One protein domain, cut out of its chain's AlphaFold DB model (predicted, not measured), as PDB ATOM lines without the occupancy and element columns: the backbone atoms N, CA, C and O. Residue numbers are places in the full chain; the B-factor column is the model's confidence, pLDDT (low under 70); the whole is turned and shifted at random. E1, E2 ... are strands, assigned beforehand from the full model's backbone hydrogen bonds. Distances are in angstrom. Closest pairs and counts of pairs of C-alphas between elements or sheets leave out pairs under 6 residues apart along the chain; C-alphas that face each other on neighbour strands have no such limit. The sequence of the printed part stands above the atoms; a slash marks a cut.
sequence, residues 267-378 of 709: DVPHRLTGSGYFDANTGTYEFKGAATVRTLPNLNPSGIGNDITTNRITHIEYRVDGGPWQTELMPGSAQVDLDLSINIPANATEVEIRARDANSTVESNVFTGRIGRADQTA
ATOM      1  N   ASP A 267      15.335 -39.993 -32.573       96.62
ATOM      2  CA  ASP A 267      14.794 -39.491 -31.310       96.62
ATOM      3  C   ASP A 267      15.838 -38.668 -30.545       96.62
ATOM      4  O   ASP A 267      16.425 -39.071 -29.539       96.62
ATOM      5  N   VAL A 268      16.159 -37.497 -31.098       95.50
ATOM      6  CA  VAL A 268      17.107 -36.567 -30.475       95.50
ATOM      7  C   VAL A 268      16.457 -35.195 -30.364       95.50
ATOM      8  O   VAL A 268      16.210 -34.561 -31.403       95.50
ATOM      9  N   PRO A 269      16.231 -34.693 -29.132       95.56
ATOM     10  CA  PRO A 269      15.636 -33.385 -28.914       95.56
ATOM     11  C   PRO A 269      16.349 -32.303 -29.716       95.56
ATOM     12  O   PRO A 269      17.581 -32.252 -29.775       95.56
ATOM     13  N   HIS A 270      15.576 -31.431 -30.349       95.75
ATOM     14  CA  HIS A 270      16.126 -30.300 -31.088       95.75
ATOM     15  C   HIS A 270      16.703 -29.258 -30.118       95.75
ATOM     16  O   HIS A 270      16.573 -29.360 -28.897       95.75
ATOM     17  N   ARG A 271      17.354 -28.223 -30.648       95.50
ATOM     18  CA  ARG A 271      17.848 -27.096 -29.852       95.50
ATOM     19  C   ARG A 271      17.214 -25.802 -30.331       95.50
ATOM     20  O   ARG A 271      17.267 -25.517 -31.523       95.50
ATOM     21  N   LEU A 272      16.664 -25.029 -29.401       96.81
ATOM     22  CA  LEU A 272      16.209 -23.657 -29.608       96.81
ATOM     23  C   LEU A 272      17.032 -22.738 -28.704       96.81
ATOM     24  O   LEU A 272      17.037 -22.917 -27.488       96.81
ATOM     25  N   THR A 273      17.714 -21.765 -29.295       94.19
ATOM     26  CA  THR A 273      18.534 -20.772 -28.584       94.19
ATOM     27  C   THR A 273      18.166 -19.377 -29.050       94.19
ATOM     28  O   THR A 273      18.077 -19.165 -30.255       94.19
ATOM     29  N   GLY A 274      18.004 -18.425 -28.141       92.00
ATOM     30  CA  GLY A 274      17.731 -17.035 -28.487       92.00
ATOM     31  C   GLY A 274      17.478 -16.152 -27.272       92.00
ATOM     32  O   GLY A 274      17.559 -16.610 -26.128       92.00
ATOM     33  N   SER A 275      17.156 -14.899 -27.553       90.69
ATOM     34  CA  SER A 275      16.670 -13.903 -26.601       90.69
ATOM     35  C   SER A 275      15.365 -13.296 -27.108       90.69
ATOM     36  O   SER A 275      15.062 -13.334 -28.305       90.69
ATOM     37  N   GLY A 276      14.562 -12.758 -26.198       90.81
ATOM     38  CA  GLY A 276      13.350 -12.050 -26.561       90.81
ATOM     39  C   GLY A 276      12.863 -11.087 -25.492       90.81
ATOM     40  O   GLY A 276      13.243 -11.177 -24.323       90.81
ATOM     41  N   TYR A 277      12.015 -10.154 -25.908       89.88
ATOM     42  CA  TYR A 277      11.426  -9.127 -25.057       89.88
ATOM     43  C   TYR A 277      10.057  -8.695 -25.588       89.88
ATOM     44  O   TYR A 277       9.717  -8.922 -26.746       89.88
ATOM     45  N   PHE A 278       9.264  -8.051 -24.737       91.06
ATOM     46  CA  PHE A 278       7.987  -7.466 -25.132       91.06
ATOM     47  C   PHE A 278       8.141  -5.984 -25.500       91.06
ATOM     48  O   PHE A 278       8.617  -5.195 -24.685       91.06
ATOM     49  N   ASP A 279       7.694  -5.593 -26.694       87.56
ATOM     50  CA  ASP A 279       7.561  -4.193 -27.102       87.56
ATOM     51  C   ASP A 279       6.120  -3.717 -26.869       87.56
ATOM     52  O   ASP A 279       5.171  -4.078 -27.572       87.56
ATOM     53  N   ALA A 280       5.946  -2.856 -25.865       84.00
ATOM     54  CA  ALA A 280       4.641  -2.308 -25.517       84.00
ATOM     55  C   ALA A 280       4.084  -1.321 -26.559       84.00
ATOM     56  O   ALA A 280       2.874  -1.085 -26.579       84.00
ATOM     57  N   ASN A 281       4.926  -0.736 -27.419       84.75
ATOM     58  CA  ASN A 281       4.475   0.201 -28.453       84.75
ATOM     59  C   ASN A 281       3.744  -0.527 -29.583       84.75
ATOM     60  O   ASN A 281       2.773  -0.007 -30.139       84.75
ATOM     61  N   THR A 282       4.215  -1.723 -29.923       87.31
ATOM     62  CA  THR A 282       3.651  -2.586 -30.966       87.31
ATOM     63  C   THR A 282       2.670  -3.610 -30.400       87.31
ATOM     64  O   THR A 282       1.780  -4.059 -31.122       87.31
ATOM     65  N   GLY A 283       2.789  -3.956 -29.114       90.44
ATOM     66  CA  GLY A 283       2.034  -5.038 -28.486       90.44
ATOM     67  C   GLY A 283       2.530  -6.423 -28.908       90.44
ATOM     68  O   GLY A 283       1.748  -7.379 -28.912       90.44
ATOM     69  N   THR A 284       3.804  -6.534 -29.293       94.50
ATOM     70  CA  THR A 284       4.419  -7.771 -29.788       94.50
ATOM     71  C   THR A 284       5.545  -8.247 -28.879       94.50
ATOM     72  O   THR A 284       6.209  -7.457 -28.216       94.50
ATOM     73  N   TYR A 285       5.751  -9.560 -28.827       94.94
ATOM     74  CA  TYR A 285       6.954 -10.163 -28.272       94.94
ATOM     75  C   TYR A 285       7.937 -10.428 -29.405       94.94
ATOM     76  O   TYR A 285       7.635 -11.200 -30.319       94.94
ATOM     77  N   GLU A 286       9.088  -9.780 -29.335       94.25
ATOM     78  CA  GLU A 286      10.182  -9.916 -30.282       94.25
ATOM     79  C   GLU A 286      11.112 -11.032 -29.804       94.25
ATOM     80  O   GLU A 286      11.571 -11.012 -28.663       94.25
ATOM     81  N   PHE A 287      11.393 -12.014 -30.659       94.69
ATOM     82  CA  PHE A 287      12.316 -13.109 -30.365       94.69
ATOM     83  C   PHE A 287      13.337 -13.263 -31.487       94.69
ATOM     84  O   PHE A 287      12.972 -13.461 -32.645       94.69
ATOM     85  N   LYS A 288      14.621 -13.256 -31.123       94.38
ATOM     86  CA  LYS A 288      15.739 -13.493 -32.036       94.38
ATOM     87  C   LYS A 288      16.540 -14.697 -31.591       94.38
ATOM     88  O   LYS A 288      16.972 -14.793 -30.444       94.38
ATOM     89  N   GLY A 289      16.773 -15.624 -32.508       94.69
ATOM     90  CA  GLY A 289      17.454 -16.861 -32.170       94.69
ATOM     91  C   GLY A 289      17.639 -17.798 -33.346       94.69
ATOM     92  O   GLY A 289      17.587 -17.401 -34.504       94.69
ATOM     93  N   ALA A 290      17.846 -19.068 -33.032       97.56
ATOM     94  CA  ALA A 290      17.945 -20.137 -34.004       97.56
ATOM     95  C   ALA A 290      17.378 -21.436 -33.431       97.56
ATOM     96  O   ALA A 290      17.506 -21.726 -32.238       97.56
ATOM     97  N   ALA A 291      16.796 -22.240 -34.313       97.81
ATOM     98  CA  ALA A 291      16.421 -23.615 -34.043       97.81
ATOM     99  C   ALA A 291      17.270 -24.554 -34.908       97.81
ATOM    100  O   ALA A 291      17.461 -24.310 -36.100       97.81
ATOM    101  N   THR A 292      17.799 -25.630 -34.325       97.38
ATOM    102  CA  THR A 292      18.609 -26.632 -35.043       97.38
ATOM    103  C   THR A 292      18.251 -28.049 -34.599       97.38
ATOM    104  O   THR A 292      18.059 -28.304 -33.408       97.38
ATOM    105  N   VAL A 293      18.171 -28.986 -35.545       96.88
ATOM    106  CA  VAL A 293      18.075 -30.420 -35.230       96.88
ATOM    107  C   VAL A 293      19.370 -30.905 -34.583       96.88
ATOM    108  O   VAL A 293      20.448 -30.365 -34.824       96.88
ATOM    109  N   ARG A 294      19.291 -31.947 -33.762       93.94
ATOM    110  CA  ARG A 294      20.471 -32.587 -33.177       93.94
ATOM    111  C   ARG A 294      20.611 -34.007 -33.704       93.94
ATOM    112  O   ARG A 294      19.675 -34.575 -34.259       93.94
ATOM    113  N   THR A 295      21.807 -34.553 -33.550       94.69
ATOM    114  CA  THR A 295      22.182 -35.878 -34.040       94.69
ATOM    115  C   THR A 295      22.589 -36.766 -32.878       94.69
ATOM    116  O   THR A 295      23.241 -36.304 -31.937       94.69
ATOM    117  N   LEU A 296      22.254 -38.053 -32.965       95.31
ATOM    118  CA  LEU A 296      22.791 -39.058 -32.058       95.31
ATOM    119  C   LEU A 296      24.234 -39.361 -32.487       95.31
ATOM    120  O   LEU A 296      24.478 -39.469 -33.693       95.31
ATOM    121  N   PRO A 297      25.197 -39.526 -31.566       94.25
ATOM    122  CA  PRO A 297      26.542 -39.915 -31.951       94.25
ATOM    123  C   PRO A 297      26.582 -41.264 -32.674       94.25
ATOM    124  O   PRO A 297      26.067 -42.258 -32.166       94.25
ATOM    125  N   ASN A 298      27.234 -41.317 -33.836       95.56
ATOM    126  CA  ASN A 298      27.445 -42.568 -34.558       95.56
ATOM    127  C   ASN A 298      28.586 -43.352 -33.894       95.56
ATOM    128  O   ASN A 298      29.733 -42.889 -33.830       95.56
ATOM    129  N   LEU A 299      28.260 -44.530 -33.366       94.25
ATOM    130  CA  LEU A 299      29.181 -45.418 -32.657       94.25
ATOM    131  C   LEU A 299      29.620 -46.612 -33.510       94.25
ATOM    132  O   LEU A 299      30.291 -47.510 -32.997       94.25
ATOM    133  N   ASN A 300      29.253 -46.647 -34.793       94.62
ATOM    134  CA  ASN A 300      29.580 -47.762 -35.666       94.62
ATOM    135  C   ASN A 300      31.101 -48.014 -35.680       94.62
ATOM    136  O   ASN A 300      31.879 -47.118 -36.015       94.62
ATOM    137  N   PRO A 301      31.569 -49.235 -35.351       91.19
ATOM    138  CA  PRO A 301      32.995 -49.571 -35.363       91.19
ATOM    139  C   PRO A 301      33.572 -49.682 -36.786       91.19
ATOM    140  O   PRO A 301      34.705 -50.124 -36.976       91.19
ATOM    141  N   SER A 302      32.774 -49.390 -37.810       89.12
ATOM    142  CA  SER A 302      33.125 -49.396 -39.226       89.12
ATOM    143  C   SER A 302      32.485 -48.186 -39.907       89.12
ATOM    144  O   SER A 302      31.475 -47.682 -39.436       89.12
ATOM    145  N   GLY A 303      33.038 -47.761 -41.041       88.31
ATOM    146  CA  GLY A 303      32.577 -46.548 -41.721       88.31
ATOM    147  C   GLY A 303      33.238 -45.290 -41.164       88.31
ATOM    148  O   GLY A 303      34.268 -45.370 -40.494       88.31
ATOM    149  N   ILE A 304      32.671 -44.131 -41.498       86.81
ATOM    150  CA  ILE A 304      33.275 -42.824 -41.204       86.81
ATOM    151  C   ILE A 304      32.883 -42.331 -39.807       86.81
ATOM    152  O   ILE A 304      33.656 -41.616 -39.179       86.81
ATOM    153  N   GLY A 305      31.715 -42.728 -39.289       90.31
ATOM    154  CA  GLY A 305      31.259 -42.325 -37.956       90.31
ATOM    155  C   GLY A 305      30.812 -40.860 -37.890       90.31
ATOM    156  O   GLY A 305      31.100 -40.166 -36.909       90.31
ATOM    157  N   ASN A 306      30.164 -40.362 -38.948       93.25
ATOM    158  CA  ASN A 306      29.482 -39.068 -38.929       93.25
ATOM    159  C   ASN A 306      28.169 -39.178 -38.155       93.25
ATOM    160  O   ASN A 306      27.416 -40.135 -38.344       93.25
ATOM    161  N   ASP A 307      27.907 -38.188 -37.302       94.94
ATOM    162  CA  ASP A 307      26.643 -38.078 -36.585       94.94
ATOM    163  C   ASP A 307      25.613 -37.464 -37.540       94.94
ATOM    164  O   ASP A 307      25.826 -36.374 -38.073       94.94
ATOM    165  N   ILE A 308      24.531 -38.189 -37.813       95.88
ATOM    166  CA  ILE A 308      23.605 -37.903 -38.904       95.88
ATOM    167  C   ILE A 308      22.164 -37.987 -38.413       95.88
ATOM    168  O   ILE A 308      21.816 -38.834 -37.597       95.88
ATOM    169  N   THR A 309      21.307 -37.122 -38.953       95.94
ATOM    170  CA  THR A 309      19.854 -37.226 -38.797       95.94
ATOM    171  C   THR A 309      19.136 -36.865 -40.093       95.94
ATOM    172  O   THR A 309      19.600 -36.036 -40.884       95.94
ATOM    173  N   THR A 310      17.979 -37.485 -40.316       95.31
ATOM    174  CA  THR A 310      17.031 -37.087 -41.365       95.31
ATOM    175  C   THR A 310      15.957 -36.127 -40.855       95.31
ATOM    176  O   THR A 310      15.165 -35.648 -41.667       95.31
ATOM    177  N   ASN A 311      15.943 -35.823 -39.551       95.31
ATOM    178  CA  ASN A 311      14.969 -34.922 -38.944       95.31
ATOM    179  C   ASN A 311      15.043 -33.515 -39.532       95.31
ATOM    180  O   ASN A 311      16.092 -33.036 -39.978       95.31
ATOM    181  N   ARG A 312      13.903 -32.831 -39.480       95.38
ATOM    182  CA  ARG A 312      13.759 -31.430 -39.866       95.38
ATOM    183  C   ARG A 312      12.902 -30.719 -38.835       95.38
ATOM    184  O   ARG A 312      11.926 -31.270 -38.342       95.38
ATOM    185  N   ILE A 313      13.209 -29.452 -38.600       97.44
ATOM    186  CA  ILE A 313      12.290 -28.542 -37.929       97.44
ATOM    187  C   ILE A 313      11.185 -28.243 -38.929       97.44
ATOM    188  O   ILE A 313      11.390 -27.536 -39.919       97.44
ATOM    189  N   THR A 314      10.019 -28.832 -38.703       97.12
ATOM    190  CA  THR A 314       8.862 -28.615 -39.571       97.12
ATOM    191  C   THR A 314       7.998 -27.480 -39.057       97.12
ATOM    192  O   THR A 314       7.351 -26.848 -39.881       97.12
ATOM    193  N   HIS A 315       8.010 -27.200 -37.747       97.75
ATOM    194  CA  HIS A 315       7.203 -26.150 -37.126       97.75
ATOM    195  C   HIS A 315       7.993 -25.369 -36.071       97.75
ATOM    196  O   HIS A 315       8.719 -25.950 -35.262       97.75
ATOM    197  N   ILE A 316       7.788 -24.053 -36.064       98.31
ATOM    198  CA  ILE A 316       8.038 -23.177 -34.920       98.31
ATOM    199  C   ILE A 316       6.676 -22.830 -34.341       98.31
ATOM    200  O   ILE A 316       5.802 -22.339 -35.060       98.31
ATOM    201  N   GLU A 317       6.481 -23.129 -33.066       98.19
ATOM    202  CA  GLU A 317       5.219 -22.923 -32.370       98.19
ATOM    203  C   GLU A 317       5.414 -21.981 -31.187       98.19
ATOM    204  O   GLU A 317       6.464 -21.995 -30.543       98.19
ATOM    205  N   TYR A 318       4.373 -21.216 -30.867       98.31
ATOM    206  CA  TYR A 318       4.293 -20.450 -29.632       98.31
ATOM    207  C   TYR A 318       2.973 -20.697 -28.903       98.31
ATOM    208  O   TYR A 318       1.985 -21.132 -29.497       98.31
ATOM    209  N   ARG A 319       2.932 -20.410 -27.606       97.81
ATOM    210  CA  ARG A 319       1.686 -20.293 -26.839       97.81
ATOM    211  C   ARG A 319       1.800 -19.171 -25.822       97.81
ATOM    212  O   ARG A 319       2.897 -18.807 -25.421       97.81
ATOM    213  N   VAL A 320       0.657 -18.642 -25.404       97.62
ATOM    214  CA  VAL A 320       0.567 -17.560 -24.418       97.62
ATOM    215  C   VAL A 320      -0.142 -18.081 -23.173       97.62
ATOM    216  O   VAL A 320      -1.187 -18.723 -23.298       97.62
ATOM    217  N   ASP A 321       0.436 -17.826 -21.997       96.06
ATOM    218  CA  ASP A 321      -0.081 -18.207 -20.671       96.06
ATOM    219  C   ASP A 321      -0.585 -19.667 -20.581       96.06
ATOM    220  O   ASP A 321      -1.683 -19.947 -20.086       96.06
ATOM    221  N   GLY A 322       0.186 -20.621 -21.117       95.44
ATOM    222  CA  GLY A 322      -0.173 -22.046 -21.109       95.44
ATOM    223  C   GLY A 322      -1.377 -22.418 -21.989       95.44
ATOM    224  O   GLY A 322      -1.942 -23.504 -21.840       95.44
ATOM    225  N   GLY A 323      -1.785 -21.531 -22.902       96.62
ATOM    226  CA  GLY A 323      -2.807 -21.789 -23.914       96.62
ATOM    227  C   GLY A 323      -2.418 -22.881 -24.928       96.62
ATOM    228  O   GLY A 323      -1.388 -23.544 -24.799       96.62
ATOM    229  N   PRO A 324      -3.243 -23.114 -25.964       97.00
ATOM    230  CA  PRO A 324      -2.887 -24.056 -27.019       97.00
ATOM    231  C   PRO A 324      -1.687 -23.546 -27.828       97.00
ATOM    232  O   PRO A 324      -1.593 -22.352 -28.106       97.00
ATOM    233  N   TRP A 325      -0.818 -24.465 -28.251       97.50
ATOM    234  CA  TRP A 325       0.250 -24.171 -29.207       97.50
ATOM    235  C   TRP A 325      -0.322 -23.684 -30.543       97.50
ATOM    236  O   TRP A 325      -1.301 -24.233 -31.057       97.50
ATOM    237  N   GLN A 326       0.298 -22.644 -31.090       97.19
ATOM    238  CA  GLN A 326      -0.020 -22.002 -32.360       97.19
ATOM    239  C   GLN A 326       1.221 -22.040 -33.247       97.19
ATOM    240  O   GLN A 326       2.325 -21.794 -32.774       97.19
ATOM    241  N   THR A 327       1.059 -22.357 -34.529       97.31
ATOM    242  CA  THR A 327       2.179 -22.354 -35.474       97.31
ATOM    243  C   THR A 327       2.495 -20.937 -35.934       97.31
ATOM    244  O   THR A 327       1.624 -20.276 -36.493       97.31
ATOM    245  N   GLU A 328       3.749 -20.527 -35.762       96.81
ATOM    246  CA  GLU A 328       4.298 -19.276 -36.295       96.81
ATOM    247  C   GLU A 328       4.920 -19.498 -37.678       96.81
ATOM    248  O   GLU A 328       4.566 -18.831 -38.646       96.81
ATOM    249  N   LEU A 329       5.802 -20.499 -37.801       96.81
ATOM    250  CA  LEU A 329       6.517 -20.815 -39.044       96.81
ATOM    251  C   LEU A 329       6.489 -22.313 -39.347       96.81
ATOM    252  O   LEU A 329       6.479 -23.138 -38.435       96.81
ATOM    253  N   MET A 330       6.568 -22.661 -40.636       97.12
ATOM    254  CA  MET A 330       6.721 -24.042 -41.114       97.12
ATOM    255  C   MET A 330       7.961 -24.199 -42.014       97.12
ATOM    256  O   MET A 330       7.830 -24.276 -43.237       97.12
ATOM    257  N   PRO A 331       9.183 -24.166 -41.453       95.94
ATOM    258  CA  PRO A 331      10.398 -24.011 -42.254       95.94
ATOM    259  C   PRO A 331      10.802 -25.266 -43.044       95.94
ATOM    260  O   PRO A 331      11.329 -25.146 -44.148       95.94
ATOM    261  N   GLY A 332      10.595 -26.471 -42.503       95.12
ATOM    262  CA  GLY A 332      10.987 -27.723 -43.166       95.12
ATOM    263  C   GLY A 332      12.502 -27.877 -43.368       95.12
ATOM    264  O   GLY A 332      12.938 -28.488 -44.347       95.12
ATOM    265  N   SER A 333      13.319 -27.329 -42.464       95.69
ATOM    266  CA  SER A 333      14.787 -27.283 -42.567       95.69
ATOM    267  C   SER A 333      15.461 -27.901 -41.340       95.69
ATOM    268  O   SER A 333      14.873 -27.962 -40.268       95.69
ATOM    269  N   ALA A 334      16.706 -28.353 -41.481       95.44
ATOM    270  CA  ALA A 334      17.506 -28.845 -40.356       95.44
ATOM    271  C   ALA A 334      17.968 -27.712 -39.418       95.44
ATOM    272  O   ALA A 334      18.185 -27.937 -38.230       95.44
ATOM    273  N   GLN A 335      18.102 -26.495 -39.950       96.31
ATOM    274  CA  GLN A 335      18.494 -25.297 -39.212       96.31
ATOM    275  C   GLN A 335      17.687 -24.098 -39.709       96.31
ATOM    276  O   GLN A 335      17.410 -23.989 -40.910       96.31
ATOM    277  N   VAL A 336      17.286 -23.232 -38.779       96.88
ATOM    278  CA  VAL A 336      16.423 -22.075 -39.025       96.88
ATOM    279  C   VAL A 336      16.878 -20.923 -38.137       96.88
ATOM    280  O   VAL A 336      16.859 -21.064 -36.916       96.88
ATOM    281  N   ASP A 337      17.249 -19.796 -38.739       97.75
ATOM    282  CA  ASP A 337      17.401 -18.529 -38.021       97.75
ATOM    283  C   ASP A 337      16.014 -17.911 -37.805       97.75
ATOM    284  O   ASP A 337      15.155 -17.958 -38.689       97.75
ATOM    285  N   LEU A 338      15.782 -17.366 -36.616       96.75
ATOM    286  CA  LEU A 338      14.486 -16.885 -36.154       96.75
ATOM    287  C   LEU A 338      14.573 -15.398 -35.814       96.75
ATOM    288  O   LEU A 338      15.432 -14.982 -35.039       96.75
ATOM    289  N   ASP A 339      13.646 -14.636 -36.378       96.69
ATOM    290  CA  ASP A 339      13.358 -13.240 -36.052       96.69
ATOM    291  C   ASP A 339      11.829 -13.123 -36.049       96.69
ATOM    292  O   ASP A 339      11.195 -13.050 -37.107       96.69
ATOM    293  N   LEU A 340      11.229 -13.321 -34.876       96.62
ATOM    294  CA  LEU A 340       9.787 -13.487 -34.690       96.62
ATOM    295  C   LEU A 340       9.207 -12.258 -33.998       96.62
ATOM    296  O   LEU A 340       9.769 -11.795 -33.012       96.62
ATOM    297  N   SER A 341       8.036 -11.821 -34.456       96.69
ATOM    298  CA  SER A 341       7.250 -10.752 -33.837       96.69
ATOM    299  C   SER A 341       5.843 -11.281 -33.554       96.69
ATOM    300  O   SER A 341       4.999 -11.392 -34.446       96.69
ATOM    301  N   ILE A 342       5.608 -11.687 -32.307       96.56
ATOM    302  CA  ILE A 342       4.411 -12.428 -31.894       96.56
ATOM    303  C   ILE A 342       3.422 -11.466 -31.241       96.56
ATOM    304  O   ILE A 342       3.744 -10.834 -30.245       96.56
ATOM    305  N   ASN A 343       2.189 -11.374 -31.741       95.31
ATOM    306  CA  ASN A 343       1.169 -10.521 -31.116       95.31
ATOM    307  C   ASN A 343       0.751 -11.062 -29.743       95.31
ATOM    308  O   ASN A 343       0.244 -12.183 -29.644       95.31
ATOM    309  N   ILE A 344       0.881 -10.238 -28.702       93.50
ATOM    310  CA  ILE A 344       0.577 -10.627 -27.325       93.50
ATOM    311  C   ILE A 344      -0.712  -9.944 -26.832       93.50
ATOM    312  O   ILE A 344      -0.859  -8.725 -26.930       93.50
ATOM    313  N   PRO A 345      -1.679 -10.697 -26.273       92.75
ATOM    314  CA  PRO A 345      -2.846 -10.121 -25.611       92.75
ATOM    315  C   PRO A 345      -2.462  -9.200 -24.441       92.75
ATOM    316  O   PRO A 345      -1.600  -9.538 -23.642       92.75
ATOM    317  N   ALA A 346      -3.181  -8.090 -24.257       85.69
ATOM    318  CA  ALA A 346      -2.828  -7.031 -23.294       85.69
ATOM    319  C   ALA A 346      -2.686  -7.447 -21.810       85.69
ATOM    320  O   ALA A 346      -2.152  -6.675 -21.024       85.69
ATOM    321  N   ASN A 347      -3.183  -8.623 -21.412       88.06
ATOM    322  CA  ASN A 347      -3.082  -9.134 -20.036       88.06
ATOM    323  C   ASN A 347      -2.196 -10.382 -19.931       88.06
ATOM    324  O   ASN A 347      -2.272 -11.085 -18.923       88.06
ATOM    325  N   ALA A 348      -1.443 -10.699 -20.983       93.50
ATOM    326  CA  ALA A 348      -0.574 -11.853 -20.967       93.50
ATOM    327  C   ALA A 348       0.607 -11.643 -20.026       93.50
ATOM    328  O   ALA A 348       1.099 -10.526 -19.856       93.50
ATOM    329  N   THR A 349       1.065 -12.733 -19.431       94.12
ATOM    330  CA  THR A 349       2.205 -12.732 -18.510       94.12
ATOM    331  C   THR A 349       3.422 -13.419 -19.102       94.12
ATOM    332  O   THR A 349       4.552 -13.033 -18.790       94.12
ATOM    333  N   GLU A 350       3.201 -14.376 -20.000       95.56
ATOM    334  CA  GLU A 350       4.249 -15.220 -20.548       95.56
ATOM    335  C   GLU A 350       3.930 -15.677 -21.977       95.56
ATOM    336  O   GLU A 350       2.777 -15.956 -22.326       95.56
ATOM    337  N   VAL A 351       4.979 -15.802 -22.786       97.06
ATOM    338  CA  VAL A 351       4.980 -16.510 -24.064       97.06
ATOM    339  C   VAL A 351       5.989 -17.650 -24.008       97.06
ATOM    340  O   VAL A 351       7.104 -17.496 -23.520       97.06
ATOM    341  N   GLU A 352       5.610 -18.805 -24.532       98.12
ATOM    342  CA  GLU A 352       6.497 -19.952 -24.684       98.12
ATOM    343  C   GLU A 352       6.698 -20.233 -26.169       98.12
ATOM    344  O   GLU A 352       5.731 -20.190 -26.928       98.12
ATOM    345  N   ILE A 353       7.929 -20.531 -26.583       98.31
ATOM    346  CA  ILE A 353       8.304 -20.813 -27.975       98.31
ATOM    347  C   ILE A 353       9.031 -22.157 -28.028       98.31
ATOM    348  O   ILE A 353       9.875 -22.447 -27.179       98.31
ATOM    349  N   ARG A 354       8.734 -22.979 -29.035       97.75
ATOM    350  CA  ARG A 354       9.456 -24.232 -29.304       97.75
ATOM    351  C   ARG A 354       9.592 -24.507 -30.797       97.75
ATOM    352  O   ARG A 354       8.776 -24.065 -31.604       97.75
ATOM    353  N   ALA A 355      10.593 -25.298 -31.151       97.81
ATOM    354  CA  ALA A 355      10.727 -25.920 -32.459       97.81
ATOM    355  C   ALA A 355      10.365 -27.403 -32.360       97.81
ATOM    356  O   ALA A 355      10.658 -28.043 -31.352       97.81
ATOM    357  N   ARG A 356       9.754 -27.976 -33.398       96.00
ATOM    358  CA  ARG A 356       9.429 -29.409 -33.411       96.00
ATOM    359  C   ARG A 356       9.381 -30.012 -34.805       96.00
ATOM    360  O   ARG A 356       9.239 -29.302 -35.809       96.00
ATOM    361  N   ASP A 357       9.413 -31.335 -34.831       94.44
ATOM    362  CA  ASP A 357       8.885 -32.118 -35.936       94.44
ATOM    363  C   ASP A 357       7.388 -32.410 -35.687       94.44
ATOM    364  O   ASP A 357       6.961 -32.691 -34.568       94.44
ATOM    365  N   ALA A 358       6.550 -32.271 -36.713       90.44
ATOM    366  CA  ALA A 358       5.118 -32.527 -36.642       90.44
ATOM    367  C   ALA A 358       4.772 -33.984 -36.941       90.44
ATOM    368  O   ALA A 358       3.697 -34.432 -36.542       90.44
ATOM    369  N   ASN A 359       5.672 -34.707 -37.611       87.06
ATOM    370  CA  ASN A 359       5.514 -36.132 -37.886       87.06
ATOM    371  C   ASN A 359       5.949 -36.999 -36.694       87.06
ATOM    372  O   ASN A 359       5.698 -38.198 -36.693       87.06
ATOM    373  N   SER A 360       6.562 -36.398 -35.673       90.75
ATOM    374  CA  SER A 360       7.001 -37.073 -34.457       90.75
ATOM    375  C   SER A 360       6.700 -36.235 -33.204       90.75
ATOM    376  O   SER A 360       6.103 -35.150 -33.269       90.75
ATOM    377  N   THR A 361       7.061 -36.763 -32.037       92.38
ATOM    378  CA  THR A 361       7.016 -36.070 -30.738       92.38
ATOM    379  C   THR A 361       8.314 -35.330 -30.418       92.38
ATOM    380  O   THR A 361       8.373 -34.654 -29.393       92.38
ATOM    381  N   VAL A 362       9.323 -35.391 -31.295       96.00
ATOM    382  CA  VAL A 362      10.611 -34.725 -31.078       96.00
ATOM    383  C   VAL A 362      10.441 -33.210 -31.133       96.00
ATOM    384  O   VAL A 362      10.021 -32.626 -32.138       96.00
ATOM    385  N   GLU A 363      10.823 -32.562 -30.040       96.62
ATOM    386  CA  GLU A 363      10.772 -31.116 -29.868       96.62
ATOM    387  C   GLU A 363      12.097 -30.563 -29.339       96.62
ATOM    388  O   GLU A 363      12.995 -31.296 -28.915       96.62
ATOM    389  N   SER A 364      12.256 -29.247 -29.424       96.94
ATOM    390  CA  SER A 364      13.326 -28.535 -28.742       96.94
ATOM    391  C   SER A 364      13.002 -28.340 -27.266       96.94
ATOM    392  O   SER A 364      11.869 -28.510 -26.820       96.94
ATOM    393  N   ASN A 365      13.984 -27.842 -26.517       94.94
ATOM    394  CA  ASN A 365      13.690 -27.103 -25.296       94.94
ATOM    395  C   ASN A 365      12.668 -25.978 -25.563       94.94
ATOM    396  O   ASN A 365      12.624 -25.409 -26.659       94.94
ATOM    397  N   VAL A 366      11.874 -25.649 -24.545       96.38
ATOM    398  CA  VAL A 366      10.943 -24.518 -24.579       96.38
ATOM    399  C   VAL A 366      11.688 -23.262 -24.134       96.38
ATOM    400  O   VAL A 366      12.337 -23.255 -23.089       96.38
ATOM    401  N   PHE A 367      11.622 -22.212 -24.945       96.25
ATOM    402  CA  PHE A 367      11.977 -20.864 -24.522       96.25
ATOM    403  C   PHE A 367      10.777 -20.249 -23.805       96.25
ATOM    404  O   PHE A 367       9.669 -20.305 -24.334       96.25
ATOM    405  N   THR A 368      11.005 -19.643 -22.642       95.25
ATOM    406  CA  THR A 368       9.974 -18.959 -21.860       95.25
ATOM    407  C   THR A 368      10.317 -17.478 -21.761       95.25
ATOM    408  O   THR A 368      11.343 -17.118 -21.187       95.25
ATOM    409  N   GLY A 369       9.452 -16.639 -22.321       94.00
ATOM    410  CA  GLY A 369       9.569 -15.191 -22.341       94.00
ATOM    411  C   GLY A 369       8.529 -14.518 -21.456       94.00
ATOM    412  O   GLY A 369       7.331 -14.623 -21.713       94.00
ATOM    413  N   ARG A 370       8.963 -13.795 -20.424       91.38
ATOM    414  CA  ARG A 370       8.077 -13.049 -19.521       91.38
ATOM    415  C   ARG A 370       7.803 -11.666 -20.099       91.38
ATOM    416  O   ARG A 370       8.720 -10.953 -20.475       91.38
ATOM    417  N   ILE A 371       6.545 -11.233 -20.105       90.31
ATOM    418  CA  ILE A 371       6.151  -9.944 -20.707       90.31
ATOM    419  C   ILE A 371       6.739  -8.733 -19.959       90.31
ATOM    420  O   ILE A 371       6.913  -7.666 -20.537       90.31
ATOM    421  N   GLY A 372       7.087  -8.891 -18.680       82.75
ATOM    422  CA  GLY A 372       7.661  -7.818 -17.863       82.75
ATOM    423  C   GLY A 372       9.170  -7.606 -18.009       82.75
ATOM    424  O   GLY A 372       9.709  -6.784 -17.276       82.75
ATOM    425  N   ARG A 373       9.875  -8.370 -18.858       83.75
ATOM    426  CA  ARG A 373      11.339  -8.278 -18.994       83.75
ATOM    427  C   ARG A 373      11.857  -8.930 -20.276       83.75
ATOM    428  O   ARG A 373      11.168  -9.710 -20.918       83.75
ATOM    429  N   ALA A 374      13.123  -8.672 -20.592       86.25
ATOM    430  CA  ALA A 374      13.855  -9.515 -21.529       86.25
ATOM    431  C   ALA A 374      14.206 -10.876 -20.890       86.25
ATOM    432  O   ALA A 374      14.508 -10.953 -19.688       86.25
ATOM    433  N   ASP A 375      14.161 -11.928 -21.709       90.06
ATOM    434  CA  ASP A 375      14.489 -13.310 -21.365       90.06
ATOM    435  C   ASP A 375      15.333 -13.983 -22.454       90.06
ATOM    436  O   ASP A 375      15.315 -13.608 -23.621       90.06
ATOM    437  N   GLN A 376      16.140 -14.960 -22.043       89.62
ATOM    438  CA  GLN A 376      17.060 -15.702 -22.909       89.62
ATOM    439  C   GLN A 376      16.908 -17.200 -22.655       89.62
ATOM    440  O   GLN A 376      16.451 -17.614 -21.587       89.62
ATOM    441  N   THR A 377      17.296 -18.019 -23.628       90.81
ATOM    442  CA  THR A 377      17.293 -19.474 -23.471       90.81
ATOM    443  C   THR A 377      18.080 -19.897 -22.233       90.81
ATOM    444  O   THR A 377      19.236 -19.526 -22.049       90.81
ATOM    445  N   ALA A 378      17.444 -20.716 -21.396       85.50
ATOM    446  CA  ALA A 378      18.049 -21.276 -20.201       85.50
ATOM    447  C   ALA A 378      19.152 -22.289 -20.560       85.50
ATOM    448  O   ALA A 378      18.892 -23.297 -21.219       85.50
TER     449      ALA A 378
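This is residues 267 to 378 of the 709 residues of the protein "Protein containing Planctomycete extracellular domain protein" of Planctomycetaceae bacterium (UniProt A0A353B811). Two strongly twisted sheets lie face to face as a sandwich, E4 E3 E6 E7 on E1 E2 E5, and a loop, with residues 297 to 306 at its far part, sticks out from one end as an arm that adds to the length. The printed part has 112 residues, with no named helix and seven named strands, E1 to E7 along the chain; both sheets are antiparallel, in the orders E4 - E3 - E6 - E7 and E1 - E2 - E5. The class is all strand, though under half of the residues, 48, are in named strands. The whole is only just compact, close to loose, with a radius of gyration of the C-alphas of 15.8 A, and spans 58 by 24 by 19 A.

In the larger sheet, inner strands E3, residues 315 to 320, and E6, residues 350 to 356, have N 317 and O 354 at 2.9 A, within hydrogen-bond range. Edge strand E4, residues 326 to 329, forms a hairpin with E3, with N 326 and O 318 at 2.8 A. Edge strand E7, residues 367 to 370, forms a hairpin with E6, with N 351 and O 369 at 2.8 A. In the other sheet, E2, residues 284 to 292, is the inner strand. It forms a hairpin with E1, residues 271 to 279, with N 275 and O 288 at 2.9 A. Its other neighbour is E5, residues 335 to 343, with N 287 and O 340 at 2.9 A. Between the sheets, the closest C-alphas of E1 and E7 are those of Gly 276 and Gly 369, 6.5 A apart.

E1 spans 25.3 A from C-alpha 271 at (17.848, -27.096, -29.852); E2 and E5 span 24.2 A each. E7 ends at C-alpha 370, (8.077, -13.049, -19.521).

The C-alphas farthest apart, Asn 281 and Ser 302, are 58.3 A apart. The link E2 to E3 is long, 22 residues. The printed part has no cut, and no printed residue is under 70 in pLDDT.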